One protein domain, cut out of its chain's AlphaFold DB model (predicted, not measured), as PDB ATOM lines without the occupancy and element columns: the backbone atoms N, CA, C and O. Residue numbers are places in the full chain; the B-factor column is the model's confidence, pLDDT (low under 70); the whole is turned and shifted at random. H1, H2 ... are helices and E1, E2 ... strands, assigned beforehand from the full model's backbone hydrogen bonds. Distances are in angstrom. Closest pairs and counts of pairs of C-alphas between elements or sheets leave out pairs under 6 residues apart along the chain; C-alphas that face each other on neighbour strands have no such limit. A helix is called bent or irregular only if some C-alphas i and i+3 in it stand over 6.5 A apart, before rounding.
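This is residues 4 to 117 of the 137 residues of a protein of Renibacterium salmoninarum (strain ATCC 33209 / DSM 20767 / JCM 11484 / NBRC 15589 / NCIMB 2235) (UniProt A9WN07). Three crossed helices, H3, H4 and H6, make the core; the long helix H7 folds back on H6 as a hairpin at one side, and arm H1b of the bent helix H1 packs on H3 at the other. The 114 printed residues hold, in order, H1, H2, E1, H3, H4, H5, H6 and H7, mostly helix. The whole is compact, with a radius of gyration of the C-alphas of 14.0 A and spans of 44 by 31 by 21 A.

H7, residues 94 to 116, is 33.1 A long and ends at C-alpha 116 (296.841, 396.842, 605.534). H6 is residues 79 to 90, 15.7 A; H4 57 to 64; H3 42 to 50; H5 67 to 70; E1 37 to 41; H2 28 to 31. H1, residues 4 to 26, begins at C-alpha 4 (321.520, 380.712, 628.291); assigned as one helix by its hydrogen bonds, it is bent, with C-alphas 12 and 15 9.4 A apart, into H1a, 4 to 12, and H1b, 15 to 26, 18.7 A.

H7 and H6 form a helical hairpin at 38 degrees, only just steep; their closest C-alphas, of Ala 83 and Gln 97, are 5.3 A apart. H6 touches H3 at a steep tilt of 42 degrees, the same way, closest at the C-alphas of Val 45 and Val 82, 6.4 A. H4 is about perpendicular to H3, 89 degrees, and touches it at Ala 48 and Ser 64, closest C-alphas 6.0 A apart. H1b touches H3 with residues 20 to 24 alone, the C-alphas of Leu 20 and Ala 43 being closest at 6.0 A. H2 touches H3, with the C-alphas of Met 30 and Ala 43 closest at 4.7 A. H5 touches H4 only at the corner, closest at the C-alphas of Leu 61 and Ile 67, 5.4 A. E1 pairs with no named strand. Every O i to N i+4 pair is within hydrogen-bond range in H1a, H3 and H7, against 7 of 8 in H1b, 3 of 4 in H4 and 6 of 8 in H6; H2 and H5 are too short for such a pair.

The C-alphas farthest apart, of Ala 26 and Gln 117, are 47.0 A apart. The printed part has no cut and no long link; of its residues, 117 is under 70 in pLDDT.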
ATOM      1  N   ALA A   4     322.857 380.232 628.652       88.44
ATOM      2  CA  ALA A   4     321.520 380.712 628.291       88.44
ATOM      3  C   ALA A   4     320.980 380.096 626.984       88.44
ATOM      4  O   ALA A   4     319.793 379.817 626.868       88.44
ATOM      5  N   ARG A   5     321.854 379.820 626.003       89.19
ATOM      6  CA  ARG A   5     321.462 379.167 624.743       89.19
ATOM      7  C   ARG A   5     321.135 377.687 624.953       89.19
ATOM      8  O   ARG A   5     320.220 377.171 624.328       89.19
ATOM      9  N   ILE A   6     321.841 377.016 625.861       89.50
ATOM     10  CA  ILE A   6     321.534 375.630 626.245       89.50
ATOM     11  C   ILE A   6     320.208 375.574 627.011       89.50
ATOM     12  O   ILE A   6     319.392 374.702 626.737       89.50
ATOM     13  N   GLU A   7     319.970 376.510 627.930       91.69
ATOM     14  CA  GLU A   7     318.697 376.630 628.653       91.69
ATOM     15  C   GLU A   7     317.527 376.904 627.703       91.69
ATOM     16  O   GLU A   7     316.475 376.286 627.847       91.69
ATOM     17  N   HIS A   8     317.725 377.759 626.694       90.50
ATOM     18  CA  HIS A   8     316.725 378.008 625.657       90.50
ATOM     19  C   HIS A   8     316.385 376.730 624.874       90.50
ATOM     20  O   HIS A   8     315.213 376.361 624.774       90.50
ATOM     21  N   LEU A   9     317.402 376.004 624.391       92.69
ATOM     22  CA  LEU A   9     317.198 374.729 623.700       92.69
ATOM     23  C   LEU A   9     316.505 373.698 624.600       92.69
ATOM     24  O   LEU A   9     315.561 373.055 624.155       92.69
ATOM     25  N   LEU A  10     316.897 373.590 625.874       92.75
ATOM     26  CA  LEU A  10     316.238 372.713 626.850       92.75
ATOM     27  C   LEU A  10     314.770 373.081 627.064       92.75
ATOM     28  O   LEU A  10     313.925 372.189 627.116       92.75
ATOM     29  N   GLY A  11     314.452 374.372 627.162       92.38
ATOM     30  CA  GLY A  11     313.076 374.846 627.303       92.38
ATOM     31  C   GLY A  11     312.199 374.510 626.095       92.38
ATOM     32  O   GLY A  11     311.004 374.271 626.258       92.38
ATOM     33  N   ARG A  12     312.790 374.454 624.897       90.88
ATOM     34  CA  ARG A  12     312.078 374.217 623.634       90.88
ATOM     35  C   ARG A  12     311.998 372.740 623.240       90.88
ATOM     36  O   ARG A  12     310.931 372.264 622.866       90.88
ATOM     37  N   TYR A  13     313.116 372.028 623.329       93.19
ATOM     38  CA  TYR A  13     313.289 370.661 622.828       93.19
ATOM     39  C   TYR A  13     313.344 369.609 623.941       93.19
ATOM     40  O   TYR A  13     313.296 368.408 623.666       93.19
ATOM     41  N   GLY A  14     313.451 370.016 625.209       94.25
ATOM     42  CA  GLY A  14     313.528 369.091 626.336       94.25
ATOM     43  C   GLY A  14     314.660 368.078 626.156       94.25
ATOM     44  O   GLY A  14     315.809 368.447 625.892       94.25
ATOM     45  N   SER A  15     314.334 366.789 626.257       92.81
ATOM     46  CA  SER A  15     315.302 365.694 626.105       92.81
ATOM     47  C   SER A  15     315.959 365.627 624.724       92.81
ATOM     48  O   SER A  15     317.077 365.134 624.625       92.81
ATOM     49  N   MET A  16     315.320 366.156 623.675       95.81
ATOM     50  CA  MET A  16     315.870 366.160 622.310       95.81
ATOM     51  C   MET A  16     317.038 367.145 622.152       95.81
ATOM     52  O   MET A  16     317.775 367.089 621.172       95.81
ATOM     53  N   THR A  17     317.290 368.009 623.142       95.94
ATOM     54  CA  THR A  17     318.408 368.968 623.120       95.94
ATOM     55  C   THR A  17     319.754 368.299 622.839       95.94
ATOM     56  O   THR A  17     320.579 368.864 622.126       95.94
ATOM     57  N   SER A  18     319.996 367.085 623.344       95.56
ATOM     58  CA  SER A  18     321.248 366.365 623.069       95.56
ATOM     59  C   SER A  18     321.466 366.069 621.584       95.56
ATOM     60  O   SER A  18     322.611 366.032 621.141       95.56
ATOM     61  N   GLU A  19     320.394 365.887 620.814       97.38
ATOM     62  CA  GLU A  19     320.457 365.632 619.373       97.38
ATOM     63  C   GLU A  19     320.837 366.912 618.617       97.38
ATOM     64  O   GLU A  19     321.743 366.892 617.784       97.38
ATOM     65  N   LEU A  20     320.266 368.061 618.997       97.19
ATOM     66  CA  LEU A  20     320.672 369.365 618.457       97.19
ATOM     67  C   LEU A  20     322.133 369.686 618.804       97.19
ATOM     68  O   LEU A  20     322.892 370.163 617.959       97.19
ATOM     69  N   LEU A  21     322.569 369.375 620.030       96.44
ATOM     70  CA  LEU A  21     323.973 369.514 620.425       96.44
ATOM     71  C   LEU A  21     324.896 368.601 619.606       96.44
ATOM     72  O   LEU A  21     326.038 368.978 619.343       96.44
ATOM     73  N   ALA A  22     324.426 367.423 619.188       97.56
ATOM     74  CA  ALA A  22     325.179 366.534 618.310       97.56
ATOM     75  C   ALA A  22     325.317 367.112 616.892       97.56
ATOM     76  O   ALA A  22     326.419 367.071 616.345       97.56
ATOM     77  N   ILE A  23     324.258 367.724 616.344       97.94
ATOM     78  CA  ILE A  23     324.308 368.466 615.068       97.94
ATOM     79  C   ILE A  23     325.354 369.588 615.152       97.94
ATOM     80  O   ILE A  23     326.249 369.668 614.314       97.94
ATOM     81  N   ILE A  24     325.314 370.394 616.218       97.50
ATOM     82  CA  ILE A  24     326.278 371.482 616.462       97.50
ATOM     83  C   ILE A  24     327.710 370.965 616.640       97.50
ATOM     84  O   ILE A  24     328.677 371.618 616.253       97.50
ATOM     85  N   LYS A  25     327.877 369.795 617.257       97.38
ATOM     86  CA  LYS A  25     329.196 369.183 617.425       97.38
ATOM     87  C   LYS A  25     329.766 368.689 616.094       97.38
ATOM     88  O   LYS A  25     330.983 368.726 615.927       97.38
ATOM     89  N   ALA A  26     328.916 368.199 615.194       97.81
ATOM     90  CA  ALA A  26     329.322 367.739 613.870       97.81
ATOM     91  C   ALA A  26     329.712 368.908 612.952       97.81
ATOM     92  O   ALA A  26     330.686 368.796 612.212       97.81
ATOM     93  N   ASP A  27     329.002 370.033 613.055       97.50
ATOM     94  CA  ASP A  27     329.319 371.277 612.359       97.50
ATOM     95  C   ASP A  27     329.084 372.479 613.285       97.50
ATOM     96  O   ASP A  27     327.950 372.833 613.616       97.50
ATOM     97  N   SER A  28     330.173 373.142 613.684       96.81
ATOM     98  CA  SER A  28     330.116 374.276 614.610       96.81
ATOM     99  C   SER A  28     329.363 375.484 614.058       96.81
ATOM    100  O   SER A  28     328.877 376.293 614.851       96.81
ATOM    101  N   THR A  29     329.242 375.617 612.732       97.31
ATOM    102  CA  THR A  29     328.451 376.694 612.116       97.31
ATOM    103  C   THR A  29     326.961 376.532 612.420       97.31
ATOM    104  O   THR A  29     326.232 377.518 612.456       97.31
ATOM    105  N   MET A  30     326.501 375.326 612.779       98.19
ATOM    106  CA  MET A  30     325.111 375.088 613.177       98.19
ATOM    107  C   MET A  30     324.725 375.780 614.494       98.19
ATOM    108  O   MET A  30     323.540 375.900 614.801       98.19
ATOM    109  N   ALA A  31     325.705 376.263 615.268       97.19
ATOM    110  CA  ALA A  31     325.467 377.094 616.449       97.19
ATOM    111  C   ALA A  31     325.203 378.573 616.120       97.19
ATOM    112  O   ALA A  31     324.908 379.344 617.040       97.19
ATOM    113  N   GLU A  32     325.356 378.991 614.863       97.00
ATOM    114  CA  GLU A  32     325.055 380.355 614.435       97.00
ATOM    115  C   GLU A  32     323.544 380.621 614.471       97.00
ATOM    116  O   GLU A  32     322.751 379.724 614.160       97.00
ATOM    117  N   PRO A  33     323.136 381.847 614.843       97.12
ATOM    118  CA  PRO A  33     321.747 382.258 614.736       97.12
ATOM    119  C   PRO A  33     321.303 382.397 613.275       97.12
ATOM    120  O   PRO A  33     322.115 382.635 612.376       97.12
ATOM    121  N   LEU A  34     319.996 382.295 613.046       97.75
ATOM    122  CA  LEU A  34     319.378 382.644 611.774       97.75
ATOM    123  C   LEU A  34     319.264 384.174 611.633       97.75
ATOM    124  O   LEU A  34     318.949 384.858 612.610       97.75
ATOM    125  N   PRO A  35     319.472 384.741 610.430       97.25
ATOM    126  CA  PRO A  35     319.327 386.180 610.220       97.25
ATOM    127  C   PRO A  35     317.923 386.675 610.584       97.25
ATOM    128  O   PRO A  35     316.931 386.110 610.129       97.25
ATOM    129  N   GLY A  36     317.842 387.736 611.391       94.94
ATOM    130  CA  GLY A  36     316.566 388.299 611.852       94.94
ATOM    131  C   GLY A  36     315.861 387.479 612.942       94.94
ATOM    132  O   GLY A  36     314.776 387.857 613.377       94.94
ATOM    133  N   ALA A  37     316.471 386.382 613.404       94.69
ATOM    134  CA  ALA A  37     315.915 385.459 614.386       94.69
ATOM    135  C   ALA A  37     317.017 384.956 615.342       94.69
ATOM    136  O   ALA A  37     317.346 383.772 615.363       94.69
ATOM    137  N   ASP A  38     317.592 385.869 616.132       91.75
ATOM    138  CA  ASP A  38     318.818 385.648 616.926       91.75
ATOM    139  C   ASP A  38     318.728 384.536 617.991       91.75
ATOM    140  O   ASP A  38     319.754 383.976 618.408       91.75
ATOM    141  N   ASP A  39     317.506 384.206 618.415       92.00
ATOM    142  CA  ASP A  39     317.220 383.127 619.366       92.00
ATOM    143  C   ASP A  39     317.179 381.740 618.709       92.00
ATOM    144  O   ASP A  39     317.317 380.734 619.405       92.00
ATOM    145  N   TYR A  40     317.059 381.680 617.381       95.75
ATOM    146  CA  TYR A  40     316.923 380.446 616.614       95.75
ATOM    147  C   TYR A  40     318.217 380.085 615.900       95.75
ATOM    148  O   TYR A  40     318.824 380.907 615.215       95.75
ATOM    149  N   LEU A  41     318.635 378.830 616.021       97.50
ATOM    150  CA  LEU A  41     319.889 378.334 615.467       97.50
ATOM    151  C   LEU A  41     319.686 377.618 614.139       97.50
ATOM    152  O   LEU A  41     318.677 376.954 613.906       97.50
ATOM    153  N   ARG A  42     320.725 377.632 613.305       98.56
ATOM    154  CA  ARG A  42     320.780 376.800 612.093       98.56
ATOM    155  C   ARG A  42     320.557 375.308 612.397       98.56
ATOM    156  O   ARG A  42     319.901 374.622 611.618       98.56
ATOM    157  N   ALA A  43     321.034 374.820 613.548       98.38
ATOM    158  CA  ALA A  43     320.811 373.443 614.003       98.38
ATOM    159  C   ALA A  43     319.325 373.059 614.091       98.38
ATOM    160  O   ALA A  43     318.974 371.916 613.804       98.38
ATOM    161  N   GLU A  44     318.452 374.000 614.459       98.31
ATOM    162  CA  GLU A  44     317.011 373.756 614.584       98.31
ATOM    163  C   GLU A  44     316.364 373.514 613.218       98.31
ATOM    164  O   GLU A  44     315.473 372.681 613.105       98.31
ATOM    165  N   VAL A  45     316.861 374.163 612.159       98.56
ATOM    166  CA  VAL A  45     316.408 373.929 610.775       98.56
ATOM    167  C   VAL A  45     316.759 372.515 610.328       98.56
ATOM    168  O   VAL A  45     315.915 371.787 609.801       98.56
ATOM    169  N   VAL A  46     318.007 372.105 610.564       98.56
ATOM    170  CA  VAL A  46     318.476 370.754 610.234       98.56
ATOM    171  C   VAL A  46     317.671 369.718 611.012       98.56
ATOM    172  O   VAL A  46     317.212 368.737 610.424       98.56
ATOM    173  N   TYR A  47     317.448 369.952 612.307       98.44
ATOM    174  CA  TYR A  47     316.653 369.071 613.156       98.44
ATOM    175  C   TYR A  47     315.207 368.957 612.666       98.44
ATOM    176  O   TYR A  47     314.725 367.847 612.446       98.44
ATOM    177  N   ALA A  48     314.556 370.086 612.379       98.38
ATOM    178  CA  ALA A  48     313.203 370.119 611.835       98.38
ATOM    179  C   ALA A  48     313.083 369.307 610.534       98.38
ATOM    180  O   ALA A  48     312.132 368.551 610.342       98.38
ATOM    181  N   THR A  49     314.082 369.402 609.657       98.56
ATOM    182  CA  THR A  49     314.076 368.715 608.354       98.56
ATOM    183  C   THR A  49     314.303 367.209 608.498       98.56
ATOM    184  O   THR A  49     313.669 366.407 607.820       98.56
ATOM    185  N   THR A  50     315.206 366.806 609.394       98.06
ATOM    186  CA  THR A  50     315.650 365.405 609.516       98.06
ATOM    187  C   THR A  50     314.841 364.577 610.512       98.06
ATOM    188  O   THR A  50     314.719 363.369 610.317       98.06
ATOM    189  N   HIS A  51     314.292 365.198 611.559       97.56
ATOM    190  CA  HIS A  51     313.624 364.507 612.670       97.56
ATOM    191  C   HIS A  51     312.142 364.877 612.795       97.56
ATOM    192  O   HIS A  51     311.338 364.030 613.178       97.56
ATOM    193  N   GLU A  52     311.754 366.107 612.440       96.75
ATOM    194  CA  GLU A  52     310.361 366.574 612.569       96.75
ATOM    195  C   GLU A  52     309.567 366.505 611.256       96.75
ATOM    196  O   GLU A  52     308.362 366.760 611.243       96.75
ATOM    197  N   GLY A  53     310.221 366.131 610.152       96.00
ATOM    198  CA  GLY A  53     309.582 365.960 608.848       96.00
ATOM    199  C   GLY A  53     309.185 367.273 608.170       96.00
ATOM    200  O   GLY A  53     308.208 367.290 607.424       96.00
ATOM    201  N   ALA A  54     309.908 368.367 608.423       98.25
ATOM    202  CA  ALA A  54     309.718 369.614 607.687       98.25
ATOM    203  C   ALA A  54     310.135 369.432 606.218       98.25
ATOM    204  O   ALA A  54     311.291 369.115 605.930       98.25
ATOM    205  N   LEU A  55     309.191 369.634 605.296       98.19
ATOM    206  CA  LEU A  55     309.403 369.437 603.859       98.19
ATOM    207  C   LEU A  55     309.418 370.747 603.077       98.19
ATOM    208  O   LEU A  55     309.884 370.751 601.949       98.19
ATOM    209  N   HIS A  56     308.942 371.842 603.667       98.62
ATOM    210  CA  HIS A  56     308.943 373.171 603.060       98.62
ATOM    211  C   HIS A  56     309.572 374.207 603.993       98.62
ATOM    212  O   HIS A  56     309.490 374.086 605.220       98.62
ATOM    213  N   VAL A  57     310.105 375.298 603.433       98.69
ATOM    214  CA  VAL A  57     310.629 376.436 604.230       98.69
ATOM    215  C   VAL A  57     309.553 376.977 605.179       98.69
ATOM    216  O   VAL A  57     309.830 377.388 606.308       98.69
ATOM    217  N   ASN A  58     308.294 376.922 604.743       98.12
ATOM    218  CA  ASN A  58     307.145 377.290 605.556       98.12
ATOM    219  C   ASN A  58     306.982 376.422 606.813       98.12
ATOM    220  O   ASN A  58     306.654 376.967 607.867       98.12
ATOM    221  N   ASP A  59     307.211 375.110 606.731       98.38
ATOM    222  CA  ASP A  59     307.061 374.207 607.879       98.38
ATOM    223  C   ASP A  59     308.053 374.575 608.983       98.38
ATOM    224  O   ASP A  59     307.667 374.714 610.147       98.38
ATOM    225  N   VAL A  60     309.304 374.850 608.595       98.44
ATOM    226  CA  VAL A  60     310.345 375.295 609.522       98.44
ATOM    227  C   VAL A  60     309.953 376.615 610.171       98.44
ATOM    228  O   VAL A  60     309.902 376.706 611.394       98.44
ATOM    229  N   LEU A  61     309.645 377.641 609.377       98.25
ATOM    230  CA  LEU A  61     309.471 379.006 609.882       98.25
ATOM    231  C   LEU A  61     308.162 379.245 610.653       98.25
ATOM    232  O   LEU A  61     308.085 380.222 611.399       98.25
ATOM    233  N   THR A  62     307.140 378.404 610.460       96.00
ATOM    234  CA  THR A  62     305.801 378.614 611.049       96.00
ATOM    235  C   THR A  62     305.366 377.544 612.051       96.00
ATOM    236  O   THR A  62     304.541 377.843 612.916       96.00
ATOM    237  N   ARG A  63     305.863 376.302 611.939       93.94
ATOM    238  CA  ARG A  63     305.396 375.163 612.753       93.94
ATOM    239  C   ARG A  63     306.494 374.597 613.648       93.94
ATOM    240  O   ARG A  63     306.268 374.467 614.849       93.94
ATOM    241  N   SER A  64     307.657 374.276 613.082       94.12
ATOM    242  CA  SER A  64     308.806 373.743 613.837       94.12
ATOM    243  C   SER A  64     309.538 374.819 614.631       94.12
ATOM    244  O   SER A  64     310.093 374.549 615.692       94.12
ATOM    245  N   THR A  65     309.497 376.061 614.152       93.81
ATOM    246  CA  THR A  65     309.951 377.266 614.855       93.81
ATOM    247  C   THR A  65     308.785 378.239 615.008       93.81
ATOM    248  O   THR A  65     307.725 378.052 614.408       93.81
ATOM    249  N   ARG A  66     308.950 379.284 615.822       94.00
ATOM    250  CA  ARG A  66     307.953 380.363 615.942       94.00
ATOM    251  C   ARG A  66     308.461 381.652 615.295       94.00
ATOM    252  O   ARG A  66     307.944 382.728 615.587       94.00
ATOM    253  N   ILE A  67     309.442 381.548 614.391       96.88
ATOM    254  CA  ILE A  67     310.109 382.691 613.753       96.88
ATOM    255  C   ILE A  67     309.096 383.598 613.059       96.88
ATOM    256  O   ILE A  67     309.174 384.812 613.216       96.88
ATOM    257  N   SER A  68     308.096 383.048 612.365       95.69
ATOM    258  CA  SER A  68     307.088 383.861 611.668       95.69
ATOM    259  C   SER A  68     306.255 384.771 612.580       95.69
ATOM    260  O   SER A  68     305.578 385.665 612.078       95.69
ATOM    261  N   ILE A  69     306.258 384.514 613.891       93.69
ATOM    262  CA  ILE A  69     305.502 385.257 614.908       93.69
ATOM    263  C   ILE A  69     306.445 386.089 615.788       93.69
ATOM    264  O   ILE A  69     306.106 387.208 616.157       93.69
ATOM    265  N   GLU A  70     307.605 385.538 616.151       93.94
ATOM    266  CA  GLU A  70     308.521 386.132 617.134       93.94
ATOM    267  C   GLU A  70     309.571 387.061 616.510       93.94
ATOM    268  O   GLU A  70     310.080 387.947 617.195       93.94
ATOM    269  N   SER A  71     309.876 386.913 615.216       94.50
ATOM    270  CA  SER A  71     310.758 387.847 614.504       94.50
ATOM    271  C   SER A  71     309.982 389.045 613.952       94.50
ATOM    272  O   SER A  71     308.869 388.915 613.438       94.50
ATOM    273  N   TRP A  72     310.605 390.224 614.011       92.06
ATOM    274  CA  TRP A  72     310.034 391.478 613.501       92.06
ATOM    275  C   TRP A  72     309.648 391.400 612.016       92.06
ATOM    276  O   TRP A  72     308.607 391.912 611.605       92.06
ATOM    277  N   ASP A  73     310.491 390.764 611.205       95.19
ATOM    278  CA  ASP A  73     310.314 390.669 609.758       95.19
ATOM    279  C   ASP A  73     309.542 389.410 609.341       95.19
ATOM    280  O   ASP A  73     309.470 389.102 608.151       95.19
ATOM    281  N   ARG A  74     308.960 388.684 610.306       95.69
ATOM    282  CA  ARG A  74     308.213 387.440 610.090       95.69
ATOM    283  C   ARG A  74     309.047 386.373 609.366       95.69
ATOM    284  O   ARG A  74     308.491 385.573 608.622       95.69
ATOM    285  N   GLY A  75     310.365 386.354 609.562       97.19
ATOM    286  CA  GLY A  75     311.276 385.350 609.012       97.19
ATOM    287  C   GLY A  75     311.741 385.625 607.585       97.19
ATOM    288  O   GLY A  75     312.298 384.728 606.953       97.19
ATOM    289  N   VAL A  76     311.529 386.838 607.065       98.12
ATOM    290  CA  VAL A  76     311.959 387.237 605.714       98.12
ATOM    291  C   VAL A  76     313.471 387.079 605.535       98.12
ATOM    292  O   VAL A  76     313.904 386.477 604.552       98.12
ATOM    293  N   ALA A  77     314.279 387.553 606.485       98.12
ATOM    294  CA  ALA A  77     315.733 387.422 606.437       98.12
ATOM    295  C   ALA A  77     316.206 385.971 606.638       98.12
ATOM    296  O   ALA A  77     317.221 385.568 606.068       98.12
ATOM    297  N   ALA A  78     315.461 385.173 607.407       98.44
ATOM    298  CA  ALA A  78     315.797 383.780 607.682       98.44
ATOM    299  C   ALA A  78     315.492 382.846 606.496       98.44
ATOM    300  O   ALA A  78     316.223 381.879 606.281       98.44
ATOM    301  N   ALA A  79     314.444 383.120 605.710       98.56
ATOM    302  CA  ALA A  79     313.934 382.201 604.689       98.56
ATOM    303  C   ALA A  79     314.976 381.708 603.661       98.56
ATOM    304  O   ALA A  79     315.018 380.498 603.421       98.56
ATOM    305  N   PRO A  80     315.860 382.555 603.094       98.62
ATOM    306  CA  PRO A  80     316.894 382.083 602.173       98.62
ATOM    307  C   PRO A  80     317.900 381.125 602.828       98.62
ATOM    308  O   PRO A  80     318.293 380.136 602.209       98.62
ATOM    309  N   VAL A  81     318.279 381.391 604.084       98.69
ATOM    310  CA  VAL A  81     319.220 380.554 604.850       98.69
ATOM    311  C   VAL A  81     318.567 379.236 605.255       98.69
ATOM    312  O   VAL A  81     319.200 378.188 605.180       98.69
ATOM    313  N   VAL A  82     317.285 379.260 605.628       98.81
ATOM    314  CA  VAL A  82     316.513 378.038 605.887       98.81
ATOM    315  C   VAL A  82     316.486 377.155 604.641       98.81
ATOM    316  O   VAL A  82     316.830 375.980 604.725       98.81
ATOM    317  N   ALA A  83     316.161 377.723 603.476       98.81
ATOM    318  CA  ALA A  83     316.149 376.978 602.221       98.81
ATOM    319  C   ALA A  83     317.528 376.380 601.891       98.81
ATOM    320  O   ALA A  83     317.615 375.236 601.450       98.81
ATOM    321  N   GLU A  84     318.608 377.133 602.126       98.75
ATOM    322  CA  GLU A  84     319.988 376.672 601.923       98.75
ATOM    323  C   GLU A  84     320.339 375.462 602.793       98.75
ATOM    324  O   GLU A  84     320.941 374.511 602.300       98.75
ATOM    325  N   LEU A  85     319.932 375.469 604.063       98.75
ATOM    326  CA  LEU A  85     320.171 374.365 604.995       98.75
ATOM    327  C   LEU A  85     319.333 373.125 604.657       98.75
ATOM    328  O   LEU A  85     319.811 372.001 604.805       98.75
ATOM    329  N   MET A  86     318.097 373.319 604.188       98.81
ATOM    330  CA  MET A  86     317.192 372.232 603.797       98.81
ATOM    331  C   MET A  86     317.607 371.566 602.481       98.81
ATOM    332  O   MET A  86     317.477 370.349 602.339       98.81
ATOM    333  N   ALA A  87     318.128 372.341 601.527       98.75
ATOM    334  CA  ALA A  87     318.412 371.878 600.173       98.75
ATOM    335  C   ALA A  87     319.268 370.598 600.090       98.75
ATOM    336  O   ALA A  87     318.829 369.651 599.434       98.75
ATOM    337  N   PRO A  88     320.435 370.483 600.758       98.38
ATOM    338  CA  PRO A  88     321.232 369.258 600.694       98.38
ATOM    339  C   PRO A  88     320.566 368.059 601.383       98.38
ATOM    340  O   PRO A  88     320.855 366.922 601.022       98.38
ATOM    341  N   ILE A  89     319.677 368.291 602.354       98.38
ATOM    342  CA  ILE A  89     318.977 367.231 603.096       98.38
ATOM    343  C   ILE A  89     317.851 366.639 602.242       98.38
ATOM    344  O   ILE A  89     317.682 365.423 602.192       98.38
ATOM    345  N   LEU A  90     317.098 367.500 601.556       98.44
ATOM    346  CA  LEU A  90     315.952 367.117 600.728       98.44
ATOM    347  C   LEU A  90     316.324 366.843 599.264       98.44
ATOM    348  O   LEU A  90     315.488 366.383 598.491       98.44
ATOM    349  N   GLY A  91     317.578 367.098 598.880       98.50
ATOM    350  CA  GLY A  91     318.068 366.899 597.518       98.50
ATOM    351  C   GLY A  91     317.582 367.961 596.530       98.50
ATOM    352  O   GLY A  91     317.475 367.674 595.340       98.50
ATOM    353  N   TRP A  92     317.283 369.171 597.006       98.62
ATOM    354  CA  TRP A  92     316.822 370.265 596.157       98.62
ATOM    355  C   TRP A  92     317.928 370.802 595.257       98.62
ATOM    356  O   TRP A  92     319.067 371.041 595.666       98.62
ATOM    357  N   SER A  93     317.547 371.085 594.019       98.69
ATOM    358  CA  SER A  93     318.290 371.960 593.128       98.69
ATOM    359  C   SER A  93     318.265 373.408 593.625       98.69
ATOM    360  O   SER A  93     317.413 373.819 594.416       98.69
ATOM    361  N   LYS A  94     319.160 374.237 593.076       98.38
ATOM    362  CA  LYS A  94     319.153 375.676 593.363       98.38
ATOM    363  C   LYS A  94     317.820 376.341 592.990       98.38
ATOM    364  O   LYS A  94     317.362 377.232 593.695       98.38
ATOM    365  N   ALA A  95     317.172 375.873 591.921       98.50
ATOM    366  CA  ALA A  95     315.874 376.386 591.497       98.50
ATOM    367  C   ALA A  95     314.758 376.063 592.507       98.50
ATOM    368  O   ALA A  95     313.920 376.920 592.771       98.50
ATOM    369  N   GLU A  96     314.764 374.862 593.090       98.62
ATOM    370  CA  GLU A  96     313.806 374.467 594.134       98.62
ATOM    371  C   GLU A  96     314.051 375.233 595.435       98.62
ATOM    372  O   GLU A  96     313.110 375.786 595.996       98.62
ATOM    373  N   GLN A  97     315.314 375.370 595.854       98.38
ATOM    374  CA  GLN A  97     315.695 376.204 596.998       98.38
ATOM    375  C   GLN A  97     315.160 377.640 596.853       98.38
ATOM    376  O   GLN A  97     314.545 378.186 597.772       98.38
ATOM    377  N   ASP A  98     315.395 378.261 595.694       98.56
ATOM    378  CA  ASP A  98     314.973 379.637 595.435       98.56
ATOM    379  C   ASP A  98     313.441 379.750 595.339       98.56
ATOM    380  O   ASP A  98     312.863 380.744 595.788       98.56
ATOM    381  N   ALA A  99     312.767 378.732 594.791       98.69
ATOM    382  CA  ALA A  99     311.310 378.678 594.711       98.69
ATOM    383  C   ALA A  99     310.658 378.595 596.099       98.69
ATOM    384  O   ALA A  99     309.720 379.345 596.367       98.69
ATOM    385  N   GLU A 100     311.183 377.756 596.989       98.75
ATOM    386  CA  GLU A 100     310.705 377.594 598.367       98.75
ATOM    387  C   GLU A 100     310.837 378.889 599.175       98.75
ATOM    388  O   GLU A 100     309.869 379.362 599.783       98.75
ATOM    389  N   ALA A 101     312.008 379.535 599.114       98.62
ATOM    390  CA  ALA A 101     312.210 380.832 599.752       98.62
ATOM    391  C   ALA A 101     311.250 381.888 599.177       98.62
ATOM    392  O   ALA A 101     310.586 382.606 599.925       98.62
ATOM    393  N   LYS A 102     311.107 381.959 597.847       98.62
ATOM    394  CA  LYS A 102     310.205 382.915 597.187       98.62
ATOM    395  C   LYS A 102     308.740 382.689 597.559       98.62
ATOM    396  O   LYS A 102     308.017 383.661 597.771       98.62
ATOM    397  N   GLN A 103     308.297 381.438 597.640       98.56
ATOM    398  CA  GLN A 103     306.932 381.096 598.031       98.56
ATOM    399  C   GLN A 103     306.641 381.548 599.463       98.56
ATOM    400  O   GLN A 103     305.588 382.138 599.718       98.56
ATOM    401  N   TYR A 104     307.585 381.337 600.383       98.44
ATOM    402  CA  TYR A 104     307.469 381.834 601.750       98.44
ATOM    403  C   TYR A 104     307.333 383.362 601.792       98.44
ATOM    404  O   TYR A 104     306.419 383.885 602.428       98.44
ATOM    405  N   LEU A 105     308.209 384.077 601.081       98.38
ATOM    406  CA  LEU A 105     308.211 385.541 601.038       98.38
ATOM    407  C   LEU A 105     306.912 386.105 600.449       98.38
ATOM    408  O   LEU A 105     306.346 387.048 600.997       98.38
ATOM    409  N   ALA A 106     306.395 385.496 599.379       98.00
ATOM    410  CA  ALA A 106     305.121 385.893 598.781       98.00
ATOM    411  C   ALA A 106     303.939 385.726 599.753       98.00
ATOM    412  O   ALA A 106     303.028 386.551 599.755       98.00
ATOM    413  N   ARG A 107     303.963 384.691 600.608       96.25
ATOM    414  CA  ARG A 107     302.955 384.508 601.663       96.25
ATOM    415  C   ARG A 107     303.014 385.636 602.692       96.25
ATOM    416  O   ARG A 107     301.969 386.172 603.045       96.25
ATOM    417  N   VAL A 108     304.213 385.985 603.167       96.44
ATOM    418  CA  VAL A 108     304.397 387.073 604.144       96.44
ATOM    419  C   VAL A 108     303.899 388.400 603.573       96.44
ATOM    420  O   VAL A 108     303.192 389.130 604.262       96.44
ATOM    421  N   GLU A 109     304.204 388.684 602.309       96.19
ATOM    422  CA  GLU A 109     303.728 389.896 601.638       96.19
ATOM    423  C   GLU A 109     302.200 389.924 601.517       96.19
ATOM    424  O   GLU A 109     301.567 390.915 601.870       96.19
ATOM    425  N   ALA A 110     301.584 388.817 601.090       93.38
ATOM    426  CA  ALA A 110     300.128 388.716 601.013       93.38
ATOM    427  C   ALA A 110     299.459 388.914 602.386       93.38
ATOM    428  O   ALA A 110     298.418 389.565 602.477       93.38
ATOM    429  N   GLU A 111     300.065 388.397 603.459       91.00
ATOM    430  CA  GLU A 111     299.583 388.599 604.826       91.00
ATOM    431  C   GLU A 111     299.669 390.072 605.254       91.00
ATOM    432  O   GLU A 111     298.703 390.599 605.809       91.00
ATOM    433  N   ARG A 112     300.786 390.758 604.971       90.81
ATOM    434  CA  ARG A 112     300.936 392.193 605.272       90.81
ATOM    435  C   ARG A 112     299.919 393.030 604.512       90.81
ATOM    436  O   ARG A 112     299.218 393.827 605.126       90.81
ATOM    437  N   LEU A 113     299.781 392.790 603.210       89.69
ATOM    438  CA  LEU A 113     298.796 393.484 602.385       89.69
ATOM    439  C   LEU A 113     297.375 393.265 602.904       89.69
ATOM    440  O   LEU A 113     296.594 394.208 602.905       89.69
ATOM    441  N   SER A 114     297.043 392.058 603.375       83.75
ATOM    442  CA  SER A 114     295.740 391.768 603.982       83.75
ATOM    443  C   SER A 114     295.520 392.490 605.312       83.75
ATOM    444  O   SER A 114     294.384 392.824 605.611       83.75
ATOM    445  N   GLN A 115     296.563 392.714 606.113       81.94
ATOM    446  CA  GLN A 115     296.479 393.478 607.368       81.94
ATOM    447  C   GLN A 115     296.403 394.992 607.129       81.94
ATOM    448  O   GLN A 115     295.916 395.728 607.981       81.94
ATOM    449  N   GLU A 116     296.899 395.450 605.981       75.12
ATOM    450  CA  GLU A 116     296.841 396.842 605.534       75.12
ATOM    451  C   GLU A 116     295.554 397.159 604.746       75.12
ATOM    452  O   GLU A 116     295.272 398.333 604.491       75.12
ATOM    453  N   GLN A 117     294.746 396.147 604.388       61.94
ATOM    454  CA  GLN A 117     293.399 396.384 603.870       61.94
ATOM    455  C   GLN A 117     292.510 396.968 604.987       61.94
ATOM    456  O   GLN A 117     292.544 396.507 606.127       61.94
TER     457      GLN A 117